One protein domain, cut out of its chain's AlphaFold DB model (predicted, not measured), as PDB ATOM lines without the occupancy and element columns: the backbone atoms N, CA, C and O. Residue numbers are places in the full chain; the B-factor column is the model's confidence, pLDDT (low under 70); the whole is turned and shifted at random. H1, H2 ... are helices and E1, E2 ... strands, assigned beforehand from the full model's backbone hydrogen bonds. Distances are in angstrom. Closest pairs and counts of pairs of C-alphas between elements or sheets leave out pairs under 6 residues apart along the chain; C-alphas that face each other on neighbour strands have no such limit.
ATOM      1  N   LEU A   2      13.519 -22.891 120.001       93.19
ATOM      2  CA  LEU A   2      12.805 -23.032 121.287       93.19
ATOM      3  C   LEU A   2      12.735 -24.471 121.837       93.19
ATOM      4  O   LEU A   2      12.770 -24.669 123.041       93.19
ATOM      5  N   GLU A   3      12.681 -25.480 120.966       93.56
ATOM      6  CA  GLU A   3      12.615 -26.896 121.367       93.56
ATOM      7  C   GLU A   3      13.983 -27.581 121.529       93.56
ATOM      8  O   GLU A   3      14.057 -28.716 121.995       93.56
ATOM      9  N   LYS A   4      15.064 -26.957 121.045       94.62
ATOM     10  CA  LYS A   4      16.368 -27.618 120.831       94.62
ATOM     11  C   LYS A   4      17.544 -26.908 121.504       94.62
ATOM     12  O   LYS A   4      18.653 -27.428 121.453       94.62
ATOM     13  N   ALA A   5      17.327 -25.739 122.102       96.12
ATOM     14  CA  ALA A   5      18.361 -24.951 122.758       96.12
ATOM     15  C   ALA A   5      17.935 -24.545 124.169       96.12
ATOM     16  O   ALA A   5      16.830 -24.045 124.365       96.12
ATOM     17  N   ASN A   6      18.851 -24.711 125.122       93.94
ATOM     18  CA  ASN A   6      18.683 -24.309 126.519       93.94
ATOM     19  C   ASN A   6      19.472 -23.037 126.871       93.94
ATOM     20  O   ASN A   6      19.255 -22.466 127.939       93.94
ATOM     21  N   THR A   7      20.405 -22.616 126.012       96.94
ATOM     22  CA  THR A   7      21.203 -21.393 126.185       96.94
ATOM     23  C   THR A   7      21.256 -20.580 124.899       96.94
ATOM     24  O   THR A   7      21.054 -21.109 123.799       96.94
ATOM     25  N   THR A   8      21.595 -19.301 125.034       97.19
ATOM     26  CA  THR A   8      21.818 -18.379 123.923       97.19
ATOM     27  C   THR A   8      22.914 -18.899 122.988       97.19
ATOM     28  O   THR A   8      22.742 -18.846 121.775       97.19
ATOM     29  N   GLU A   9      24.001 -19.501 123.498       97.19
ATOM     30  CA  GLU A   9      25.029 -20.125 122.642       97.19
ATOM     31  C   GLU A   9      24.488 -21.286 121.806       97.19
ATOM     32  O   GLU A   9      24.790 -21.387 120.619       97.19
ATOM     33  N   GLN A  10      23.691 -22.173 122.409       97.50
ATOM     34  CA  GLN A  10      23.113 -23.303 121.684       97.50
ATOM     35  C   GLN A  10      22.146 -22.819 120.600       97.50
ATOM     36  O   GLN A  10      22.174 -23.326 119.479       97.50
ATOM     37  N   ALA A  11      21.327 -21.811 120.910       97.50
ATOM     38  CA  ALA A  11      20.409 -21.211 119.951       97.50
ATOM     39  C   ALA A  11      21.164 -20.548 118.787       97.50
ATOM     40  O   ALA A  11      20.807 -20.777 117.632       97.50
ATOM     41  N   LEU A  12      22.240 -19.807 119.078       96.94
ATOM     42  CA  LEU A  12      23.119 -19.218 118.066       96.94
ATOM     43  C   LEU A  12      23.750 -20.286 117.169       96.94
ATOM     44  O   LEU A  12      23.665 -20.175 115.950       96.94
ATOM     45  N   ASN A  13      24.325 -21.344 117.744       96.50
ATOM     46  CA  ASN A  13      24.943 -22.423 116.970       96.50
ATOM     47  C   ASN A  13      23.946 -23.077 116.003       96.50
ATOM     48  O   ASN A  13      24.274 -23.288 114.837       96.50
ATOM     49  N   LEU A  14      22.718 -23.342 116.464       96.38
ATOM     50  CA  LEU A  14      21.652 -23.859 115.606       96.38
ATOM     51  C   LEU A  14      21.282 -22.858 114.507       96.38
ATOM     52  O   LEU A  14      21.227 -23.226 113.337       96.38
ATOM     53  N   LEU A  15      21.053 -21.590 114.857       95.31
ATOM     54  CA  LEU A  15      20.662 -20.558 113.896       95.31
ATOM     55  C   LEU A  15      21.707 -20.359 112.796       95.31
ATOM     56  O   LEU A  15      21.355 -20.190 111.629       95.31
ATOM     57  N   MET A  16      22.991 -20.407 113.148       93.69
ATOM     58  CA  MET A  16      24.070 -20.239 112.178       93.69
ATOM     59  C   MET A  16      24.078 -21.350 111.123       93.69
ATOM     60  O   MET A  16      24.388 -21.065 109.966       93.69
ATOM     61  N   GLN A  17      23.648 -22.563 111.480       93.31
ATOM     62  CA  GLN A  17      23.555 -23.715 110.576       93.31
ATOM     63  C   GLN A  17      22.288 -23.721 109.708       93.31
ATOM     64  O   GLN A  17      22.281 -24.340 108.647       93.31
ATOM     65  N   LEU A  18      21.216 -23.040 110.127       91.19
ATOM     66  CA  LEU A  18      19.950 -23.047 109.394       91.19
ATOM     67  C   LEU A  18      20.026 -22.179 108.126       91.19
ATOM     68  O   LEU A  18      20.509 -21.042 108.194       91.19
ATOM     69  N   PRO A  19      19.540 -22.659 106.968       90.38
ATOM     70  CA  PRO A  19      19.348 -21.800 105.806       90.38
ATOM     71  C   PRO A  19      18.256 -20.765 106.101       90.38
ATOM     72  O   PRO A  19      17.282 -21.052 106.798       90.38
ATOM     73  N   ILE A  20      18.428 -19.554 105.574       90.44
ATOM     74  CA  ILE A  20      17.497 -18.439 105.750       90.44
ATOM     75  C   ILE A  20      17.000 -18.007 104.375       90.44
ATOM     76  O   ILE A  20      17.798 -17.853 103.456       90.44
ATOM     77  N   ALA A  21      15.688 -17.812 104.239       88.69
ATOM     78  CA  ALA A  21      15.057 -17.419 102.977       88.69
ATOM     79  C   ALA A  21      14.525 -15.974 102.976       88.69
ATOM     80  O   ALA A  21      14.069 -15.496 101.942       88.69
ATOM     81  N   SER A  22      14.573 -15.273 104.111       89.88
ATOM     82  CA  SER A  22      14.004 -13.933 104.264       89.88
ATOM     83  C   SER A  22      14.847 -13.043 105.172       89.88
ATOM     84  O   SER A  22      15.695 -13.517 105.930       89.88
ATOM     85  N   ASN A  23      14.597 -11.738 105.090       92.62
ATOM     86  CA  ASN A  23      15.160 -10.776 106.022       92.62
ATOM     87  C   ASN A  23      14.378 -10.818 107.337       92.62
ATOM     88  O   ASN A  23      13.148 -10.774 107.318       92.62
ATOM     89  N   TYR A  24      15.074 -10.900 108.468       92.88
ATOM     90  CA  TYR A  24      14.464 -10.775 109.790       92.88
ATOM     91  C   TYR A  24      15.510 -10.464 110.857       92.88
ATOM     92  O   TYR A  24      16.696 -10.742 110.690       92.88
ATOM     93  N   ASN A  25      15.039  -9.963 111.993       94.12
ATOM     94  CA  ASN A  25      15.828  -9.834 113.208       94.12
ATOM     95  C   ASN A  25      15.331 -10.856 114.230       94.12
ATOM     96  O   ASN A  25      14.125 -11.056 114.378       94.12
ATOM     97  N   ILE A  26      16.246 -11.513 114.939       95.69
ATOM     98  CA  ILE A  26      15.899 -12.378 116.068       95.69
ATOM     99  C   ILE A  26      16.661 -11.946 117.313       95.69
ATOM    100  O   ILE A  26      17.889 -11.910 117.327       95.69
ATOM    101  N   LEU A  27      15.914 -11.630 118.366       97.06
ATOM    102  CA  LEU A  27      16.450 -11.371 119.694       97.06
ATOM    103  C   LEU A  27      16.444 -12.675 120.499       97.06
ATOM    104  O   LEU A  27      15.415 -13.345 120.592       97.06
ATOM    105  N   ILE A  28      17.586 -13.039 121.073       97.19
ATOM    106  CA  ILE A  28      17.762 -14.263 121.858       97.19
ATOM    107  C   ILE A  28      18.344 -13.874 123.212       97.19
ATOM    108  O   ILE A  28      19.347 -13.167 123.269       97.19
ATOM    109  N   ALA A  29      17.740 -14.359 124.292       96.69
ATOM    110  CA  ALA A  29      18.245 -14.187 125.645       96.69
ATOM    111  C   ALA A  29      17.996 -15.443 126.486       96.69
ATOM    112  O   ALA A  29      17.058 -16.199 126.222       96.69
ATOM    113  N   ASP A  30      18.818 -15.653 127.513       95.00
ATOM    114  CA  ASP A  30      18.649 -16.746 128.467       95.00
ATOM    115  C   ASP A  30      18.829 -16.293 129.927       95.00
ATOM    116  O   ASP A  30      19.286 -15.188 130.225       95.00
ATOM    117  N   LYS A  31      18.469 -17.178 130.864       92.44
ATOM    118  CA  LYS A  31      18.542 -16.930 132.315       92.44
ATOM    119  C   LYS A  31      19.961 -16.721 132.866       92.44
ATOM    120  O   LYS A  31      20.107 -16.414 134.042       92.44
ATOM    121  N   ARG A  32      21.009 -16.958 132.067       92.44
ATOM    122  CA  ARG A  32      22.409 -16.693 132.443       92.44
ATOM    123  C   ARG A  32      22.778 -15.230 132.183       92.44
ATOM    124  O   ARG A  32      23.904 -14.842 132.468       92.44
ATOM    125  N   GLY A  33      21.848 -14.440 131.639       90.62
ATOM    126  CA  GLY A  33      22.016 -13.016 131.359       90.62
ATOM    127  C   GLY A  33      22.603 -12.725 129.980       90.62
ATOM    128  O   GLY A  33      22.754 -11.559 129.624       90.62
ATOM    129  N   LYS A  34      22.914 -13.752 129.174       94.44
ATOM    130  CA  LYS A  34      23.414 -13.530 127.818       94.44
ATOM    131  C   LYS A  34      22.265 -13.204 126.882       94.44
ATOM    132  O   LYS A  34      21.345 -14.008 126.733       94.44
ATOM    133  N   MET A  35      22.386 -12.073 126.198       95.94
ATOM    134  CA  MET A  35      21.429 -11.583 125.215       95.94
ATOM    135  C   MET A  35      22.148 -11.121 123.948       95.94
ATOM    136  O   MET A  35      23.209 -10.506 124.021       95.94
ATOM    137  N   VAL A  36      21.571 -11.430 122.793       97.25
ATOM    138  CA  VAL A  36      22.114 -11.106 121.471       97.25
ATOM    139  C   VAL A  36      20.976 -10.824 120.505       97.25
ATOM    140  O   VAL A  36      19.894 -11.403 120.618       97.25
ATOM    141  N   VAL A  37      21.239  -9.989 119.507       97.50
ATOM    142  CA  VAL A  37      20.411  -9.903 118.304       97.50
ATOM    143  C   VAL A  37      21.151 -10.564 117.150       97.50
ATOM    144  O   VAL A  37      22.367 -10.428 117.021       97.50
ATOM    145  N   VAL A  38      20.432 -11.279 116.292       96.94
ATOM    146  CA  VAL A  38      20.951 -11.711 114.996       96.94
ATOM    147  C   VAL A  38      20.108 -11.082 113.903       96.94
ATOM    148  O   VAL A  38      18.910 -11.340 113.801       96.94
ATOM    149  N   GLU A  39      20.752 -10.246 113.104       96.88
ATOM    150  CA  GLU A  39      20.176  -9.656 111.906       96.88
ATOM    151  C   GLU A  39      20.470 -10.576 110.723       96.88
ATOM    152  O   GLU A  39      21.619 -10.970 110.486       96.88
ATOM    153  N   CYS A  40      19.426 -10.949 109.997       95.62
ATOM    154  CA  CYS A  40      19.484 -11.974 108.973       95.62
ATOM    155  C   CYS A  40      19.015 -11.433 107.627       95.62
ATOM    156  O   CYS A  40      18.004 -10.747 107.532       95.62
ATOM    157  N   THR A  41      19.731 -11.836 106.586       94.31
ATOM    158  CA  THR A  41      19.311 -11.832 105.181       94.31
ATOM    159  C   THR A  41      19.485 -13.256 104.637       94.31
ATOM    160  O   THR A  41      20.135 -14.074 105.301       94.31
ATOM    161  N   PRO A  42      19.011 -13.576 103.417       93.00
ATOM    162  CA  PRO A  42      19.262 -14.885 102.813       93.00
ATOM    163  C   PRO A  42      20.746 -15.288 102.747       93.00
ATOM    164  O   PRO A  42      21.069 -16.470 102.810       93.00
ATOM    165  N   ASN A  43      21.657 -14.309 102.672       91.31
ATOM    166  CA  ASN A  43      23.089 -14.552 102.461       91.31
ATOM    167  C   ASN A  43      23.975 -14.186 103.661       91.31
ATOM    168  O   ASN A  43      25.126 -14.612 103.733       91.31
ATOM    169  N   ILE A  44      23.486 -13.365 104.592       94.31
ATOM    170  CA  ILE A  44      24.292 -12.791 105.676       94.31
ATOM    171  C   ILE A  44      23.541 -12.927 106.993       94.31
ATOM    172  O   ILE A  44      22.420 -12.448 107.120       94.31
ATOM    173  N   LYS A  45      24.209 -13.507 107.993       95.62
ATOM    174  CA  LYS A  45      23.809 -13.463 109.402       95.62
ATOM    175  C   LYS A  45      24.811 -12.595 110.153       95.62
ATOM    176  O   LYS A  45      26.017 -12.854 110.087       95.62
ATOM    177  N   LYS A  46      24.346 -11.559 110.843       96.25
ATOM    178  CA  LYS A  46      25.182 -10.663 111.644       96.25
ATOM    179  C   LYS A  46      24.725 -10.706 113.093       96.25
ATOM    180  O   LYS A  46      23.601 -10.343 113.407       96.25
ATOM    181  N   ILE A  47      25.628 -11.131 113.970       97.12
ATOM    182  CA  ILE A  47      25.419 -11.079 115.417       97.12
ATOM    183  C   ILE A  47      25.716  -9.652 115.893       97.12
ATOM    184  O   ILE A  47      26.769  -9.089 115.568       97.12
ATOM    185  N   GLY A  48      24.768  -9.081 116.629       95.88
ATOM    186  CA  GLY A  48      24.903  -7.872 117.428       95.88
ATOM    187  C   GLY A  48      24.902  -8.241 118.909       95.88
ATOM    188  O   GLY A  48      23.933  -8.805 119.419       95.88
ATOM    189  N   GLU A  49      26.005  -7.939 119.582       95.19
ATOM    190  CA  GLU A  49      26.150  -8.146 121.023       95.19
ATOM    191  C   GLU A  49      25.443  -7.032 121.808       95.19
ATOM    192  O   GLU A  49      25.207  -5.935 121.288       95.19
ATOM    193  N   ALA A  50      25.129  -7.310 123.073       94.50
ATOM    194  CA  ALA A  50      24.631  -6.293 123.990       94.50
ATOM    195  C   ALA A  50      25.647  -5.150 124.145       94.50
ATOM    196  O   ALA A  50      26.854  -5.373 124.266       94.50
ATOM    197  N   LYS A  51      25.152  -3.914 124.154       92.31
ATOM    198  CA  LYS A  51      25.949  -2.713 124.403       92.31
ATOM    199  C   LYS A  51      25.961  -2.420 125.898       92.31
ATOM    200  O   LYS A  51      24.921  -2.520 126.545       92.31
ATOM    201  N   SER A  52      27.121  -2.028 126.421       89.56
ATOM    202  CA  SER A  52      27.205  -1.435 127.758       89.56
ATOM    203  C   SER A  52      26.545  -0.060 127.722       89.56
ATOM    204  O   SER A  52      26.871   0.753 126.856       89.56
ATOM    205  N   VAL A  53      25.626   0.187 128.648       83.94
ATOM    206  CA  VAL A  53      24.992   1.488 128.876       83.94
ATOM    207  C   VAL A  53      25.042   1.707 130.383       83.94
ATOM    208  O   VAL A  53      24.443   0.937 131.131       83.94
ATOM    209  N   ASP A  54      25.828   2.688 130.827       81.81
ATOM    210  CA  ASP A  54      26.208   2.866 132.235       81.81
ATOM    211  C   ASP A  54      26.710   1.552 132.871       81.81
ATOM    212  O   ASP A  54      27.615   0.910 132.335       81.81
ATOM    213  N   ASP A  55      26.098   1.136 133.985       81.38
ATOM    214  CA  ASP A  55      26.422  -0.086 134.735       81.38
ATOM    215  C   ASP A  55      25.642  -1.324 134.234       81.38
ATOM    216  O   ASP A  55      25.653  -2.377 134.875       81.38
ATOM    217  N   GLY A  56      24.913  -1.199 133.120       86.25
ATOM    218  CA  GLY A  56      24.037  -2.230 132.567       86.25
ATOM    219  C   GLY A  56      24.386  -2.635 131.135       86.25
ATOM    220  O   GLY A  56      25.227  -2.036 130.465       86.25
ATOM    221  N   TYR A  57      23.693  -3.665 130.649       90.88
ATOM    222  CA  TYR A  57      23.804  -4.149 129.274       90.88
ATOM    223  C   TYR A  57      22.433  -4.144 128.612       90.88
ATOM    224  O   TYR A  57      21.452  -4.595 129.203       90.88
ATOM    225  N   LEU A  58      22.379  -3.664 127.374       93.25
ATOM    226  CA  LEU A  58      21.150  -3.562 126.603       93.25
ATOM    227  C   LEU A  58      21.372  -4.031 125.169       93.25
ATOM    228  O   LEU A  58      22.362  -3.695 124.518       93.25
ATOM    229  N   VAL A  59      20.401  -4.768 124.649       94.94
ATOM    230  CA  VAL A  59      20.266  -5.050 123.224       94.94
ATOM    231  C   VAL A  59      18.858  -4.656 122.799       94.94
ATOM    232  O   VAL A  59      17.887  -4.896 123.514       94.94
ATOM    233  N   CYS A  60      18.747  -4.032 121.635       95.12
ATOM    234  CA  CYS A  60      17.476  -3.631 121.060       95.12
ATOM    235  C   CYS A  60      17.507  -3.935 119.566       95.12
ATOM    236  O   CYS A  60      18.540  -3.789 118.909       95.12
ATOM    237  N   THR A  61      16.367  -4.363 119.041       95.25
ATOM    238  CA  THR A  61      16.134  -4.488 117.610       95.25
ATOM    239  C   THR A  61      14.729  -4.009 117.301       95.25
ATOM    240  O   THR A  61      13.836  -4.076 118.145       95.25
ATOM    241  N   VAL A  62      14.563  -3.495 116.094       94.25
ATOM    242  CA  VAL A  62      13.331  -2.903 115.577       94.25
ATOM    243  C   VAL A  62      13.107  -3.446 114.161       94.25
ATOM    244  O   VAL A  62      13.697  -4.459 113.779       94.25
ATOM    245  N   ASN A  63      12.226  -2.824 113.386       92.06
ATOM    246  CA  ASN A  63      11.813  -3.322 112.073       92.06
ATOM    247  C   ASN A  63      12.831  -3.038 110.956       92.06
ATOM    248  O   ASN A  63      12.628  -3.492 109.835       92.06
ATOM    249  N   SER A  64      13.925  -2.345 111.269       91.50
ATOM    250  CA  SER A  64      15.030  -2.040 110.358       91.50
ATOM    251  C   SER A  64      16.346  -2.649 110.844       91.50
ATOM    252  O   SER A  64      16.486  -3.045 112.008       91.50
ATOM    253  N   PHE A  65      17.324  -2.741 109.941       93.75
ATOM    254  CA  PHE A  65      18.675  -3.176 110.295       93.75
ATOM    255  C   PHE A  65      19.447  -2.056 111.003       93.75
ATOM    256  O   PHE A  65      19.609  -0.948 110.492       93.75
ATOM    257  N   ILE A  66      19.979  -2.372 112.179       92.50
ATOM    258  CA  ILE A  66      20.822  -1.507 112.998       92.50
ATOM    259  C   ILE A  66      22.275  -1.567 112.531       92.50
ATOM    260  O   ILE A  66      22.956  -0.538 112.542       92.50
ATOM    261  N   SER A  67      22.779  -2.736 112.112       92.94
ATOM    262  CA  SER A  67      24.169  -2.821 111.661       92.94
ATOM    263  C   SER A  67      24.371  -2.151 110.304       92.94
ATOM    264  O   SER A  67      23.665  -2.426 109.333       92.94
ATOM    265  N   ASP A  68      25.429  -1.343 110.194       92.06
ATOM    266  CA  ASP A  68      25.792  -0.682 108.932       92.06
ATOM    267  C   ASP A  68      26.022  -1.677 107.789       92.06
ATOM    268  O   ASP A  68      25.800  -1.359 106.624       92.06
ATOM    269  N   LYS A  69      26.412  -2.914 108.121       93.81
ATOM    270  CA  LYS A  69      26.602  -3.994 107.151       93.81
ATOM    271  C   LYS A  69      25.294  -4.407 106.472       93.81
ATOM    272  O   LYS A  69      25.334  -4.783 105.301       93.81
ATOM    273  N   LEU A  70      24.175  -4.410 107.201       93.56
ATOM    274  CA  LEU A  70      22.892  -4.888 106.685       93.56
ATOM    275  C   LEU A  70      21.946  -3.755 106.270       93.56
ATOM    276  O   LEU A  70      21.042  -4.021 105.487       93.56
ATOM    277  N   LYS A  71      22.196  -2.497 106.666       89.69
ATOM    278  CA  LYS A  71      21.435  -1.321 106.193       89.69
ATOM    279  C   LYS A  71      21.183  -1.282 104.671       89.69
ATOM    280  O   LYS A  71      20.058  -0.976 104.292       89.69
ATOM    281  N   PRO A  72      22.136  -1.636 103.780       91.31
ATOM    282  CA  PRO A  72      21.882  -1.650 102.332       91.31
ATOM    283  C   PRO A  72      20.838  -2.676 101.858       91.31
ATOM    284  O   PRO A  72      20.405  -2.610 100.713       91.31
ATOM    285  N   TYR A  73      20.472  -3.641 102.706       89.56
ATOM    286  CA  TYR A  73      19.466  -4.670 102.428       89.56
ATOM    287  C   TYR A  73      18.087  -4.311 102.990       89.56
ATOM    288  O   TYR A  73      17.173  -5.134 102.927       89.56
ATOM    289  N   ASP A  74      17.939  -3.122 103.576       84.94
ATOM    290  CA  ASP A  74      16.652  -2.617 104.029       84.94
ATOM    291  C   ASP A  74      15.835  -2.110 102.830       84.94
ATOM    292  O   ASP A  74      16.286  -1.274 102.044       84.94
ATOM    293  N   PHE A  75      14.626  -2.648 102.682       82.50
ATOM    294  CA  PHE A  75      13.713  -2.334 101.584       82.50
ATOM    295  C   PHE A  75      12.487  -1.537 102.035       82.50
ATOM    296  O   PHE A  75      11.615  -1.285 101.203       82.50
ATOM    297  N   ALA A  76      12.422  -1.102 103.300       81.44
ATOM    298  CA  ALA A  76      11.290  -0.346 103.834       81.44
ATOM    299  C   ALA A  76      11.072   1.002 103.118       81.44
ATOM    300  O   ALA A  76       9.966   1.526 103.111       81.44
TER     301      ALA A  76
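Overview. This is residues 2 to 76 of the 172 residues of an uncharacterized protein of [Ruminococcus] torques (UniProt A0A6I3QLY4). A small three-stranded sheet, E1 E2 E3, has one helix, H1, lying over one face along the strands; its last strand runs on into a small two-stranded hairpin, E4 and E5, beyond one end of the sheet. From that hairpin residues 59 to 76, with no named element, fold back over the face away from H1. The printed part has 75 residues, with one named helix followed by five named strands in the order H1 E1 E2 E3 E4 E5, and both sheets, E1 - E2 - E3 and E4 - E5, are antiparallel. The class is mixed, helices and strands, with 33 residues, under half, in named elements. The whole is compact, with a radius of gyration of the C-alphas of 12.8 A, and flat, spanning 34 by 33 by 15 A.

Arrangement. Start with H1, residues 8 to 17, in whose backbone every O i to N i+4 pair is within hydrogen-bond range. Next find E1, residues 24 to 29, E2, residues 35 to 40, and E3, residues 45 to 49: they form a meander, each strand the antiparallel neighbour of the one before, with E1 and E3 as edge strands. In the hairpin E1 and E2, look for N 38 and O 26, 2.8 A apart; in the hairpin E2 and E3, for N 46 and O 39, 2.8 A apart. H1 is on this sheet at a height over the sheet of 9.6 A, making two layers, a helix on one face of a sheet. It runs along the strands, at 6 degrees to E2 on the local plane. It lies over E2, on which 7 of its 10 C-alphas fall; 2 fall on E3, and it is only just not over E3. The closest C-alphas of H1 and E1 are those of Thr 8 and Ala 29, 5.8 A apart. E3 runs on into E4, residues 51 to 53, across a break of 1 residue at 25 degrees. E4 forms a hairpin with E5, residues 56 to 58, where N 51 and O 58 are 2.8 A apart. H1 is apart from E4 and E5; E2 and E5 are only just apart, with their closest C-alphas at 8.1 A.

Along the chain. Find C-alpha 8 at (21.818, -18.379, 123.923); from there H1 runs 14.5 A to C-alpha 17. E1 begins at C-alpha 24, (14.464, -10.775, 109.790), and is 16.7 A long; E2 is 16.4 A and E3 13.0 A. E4 is 6.2 A long, and E5, 6.8 A, ends at C-alpha 58, (21.150, -3.562, 126.603).

Size, cuts and confidence. The two C-alphas farthest apart are those of Ala 21 and Asp 55, 37.9 A. The printed part has no cut, and no link between named elements is long. The mean pLDDT of the printed part is 93.1, and no printed residue is under 70.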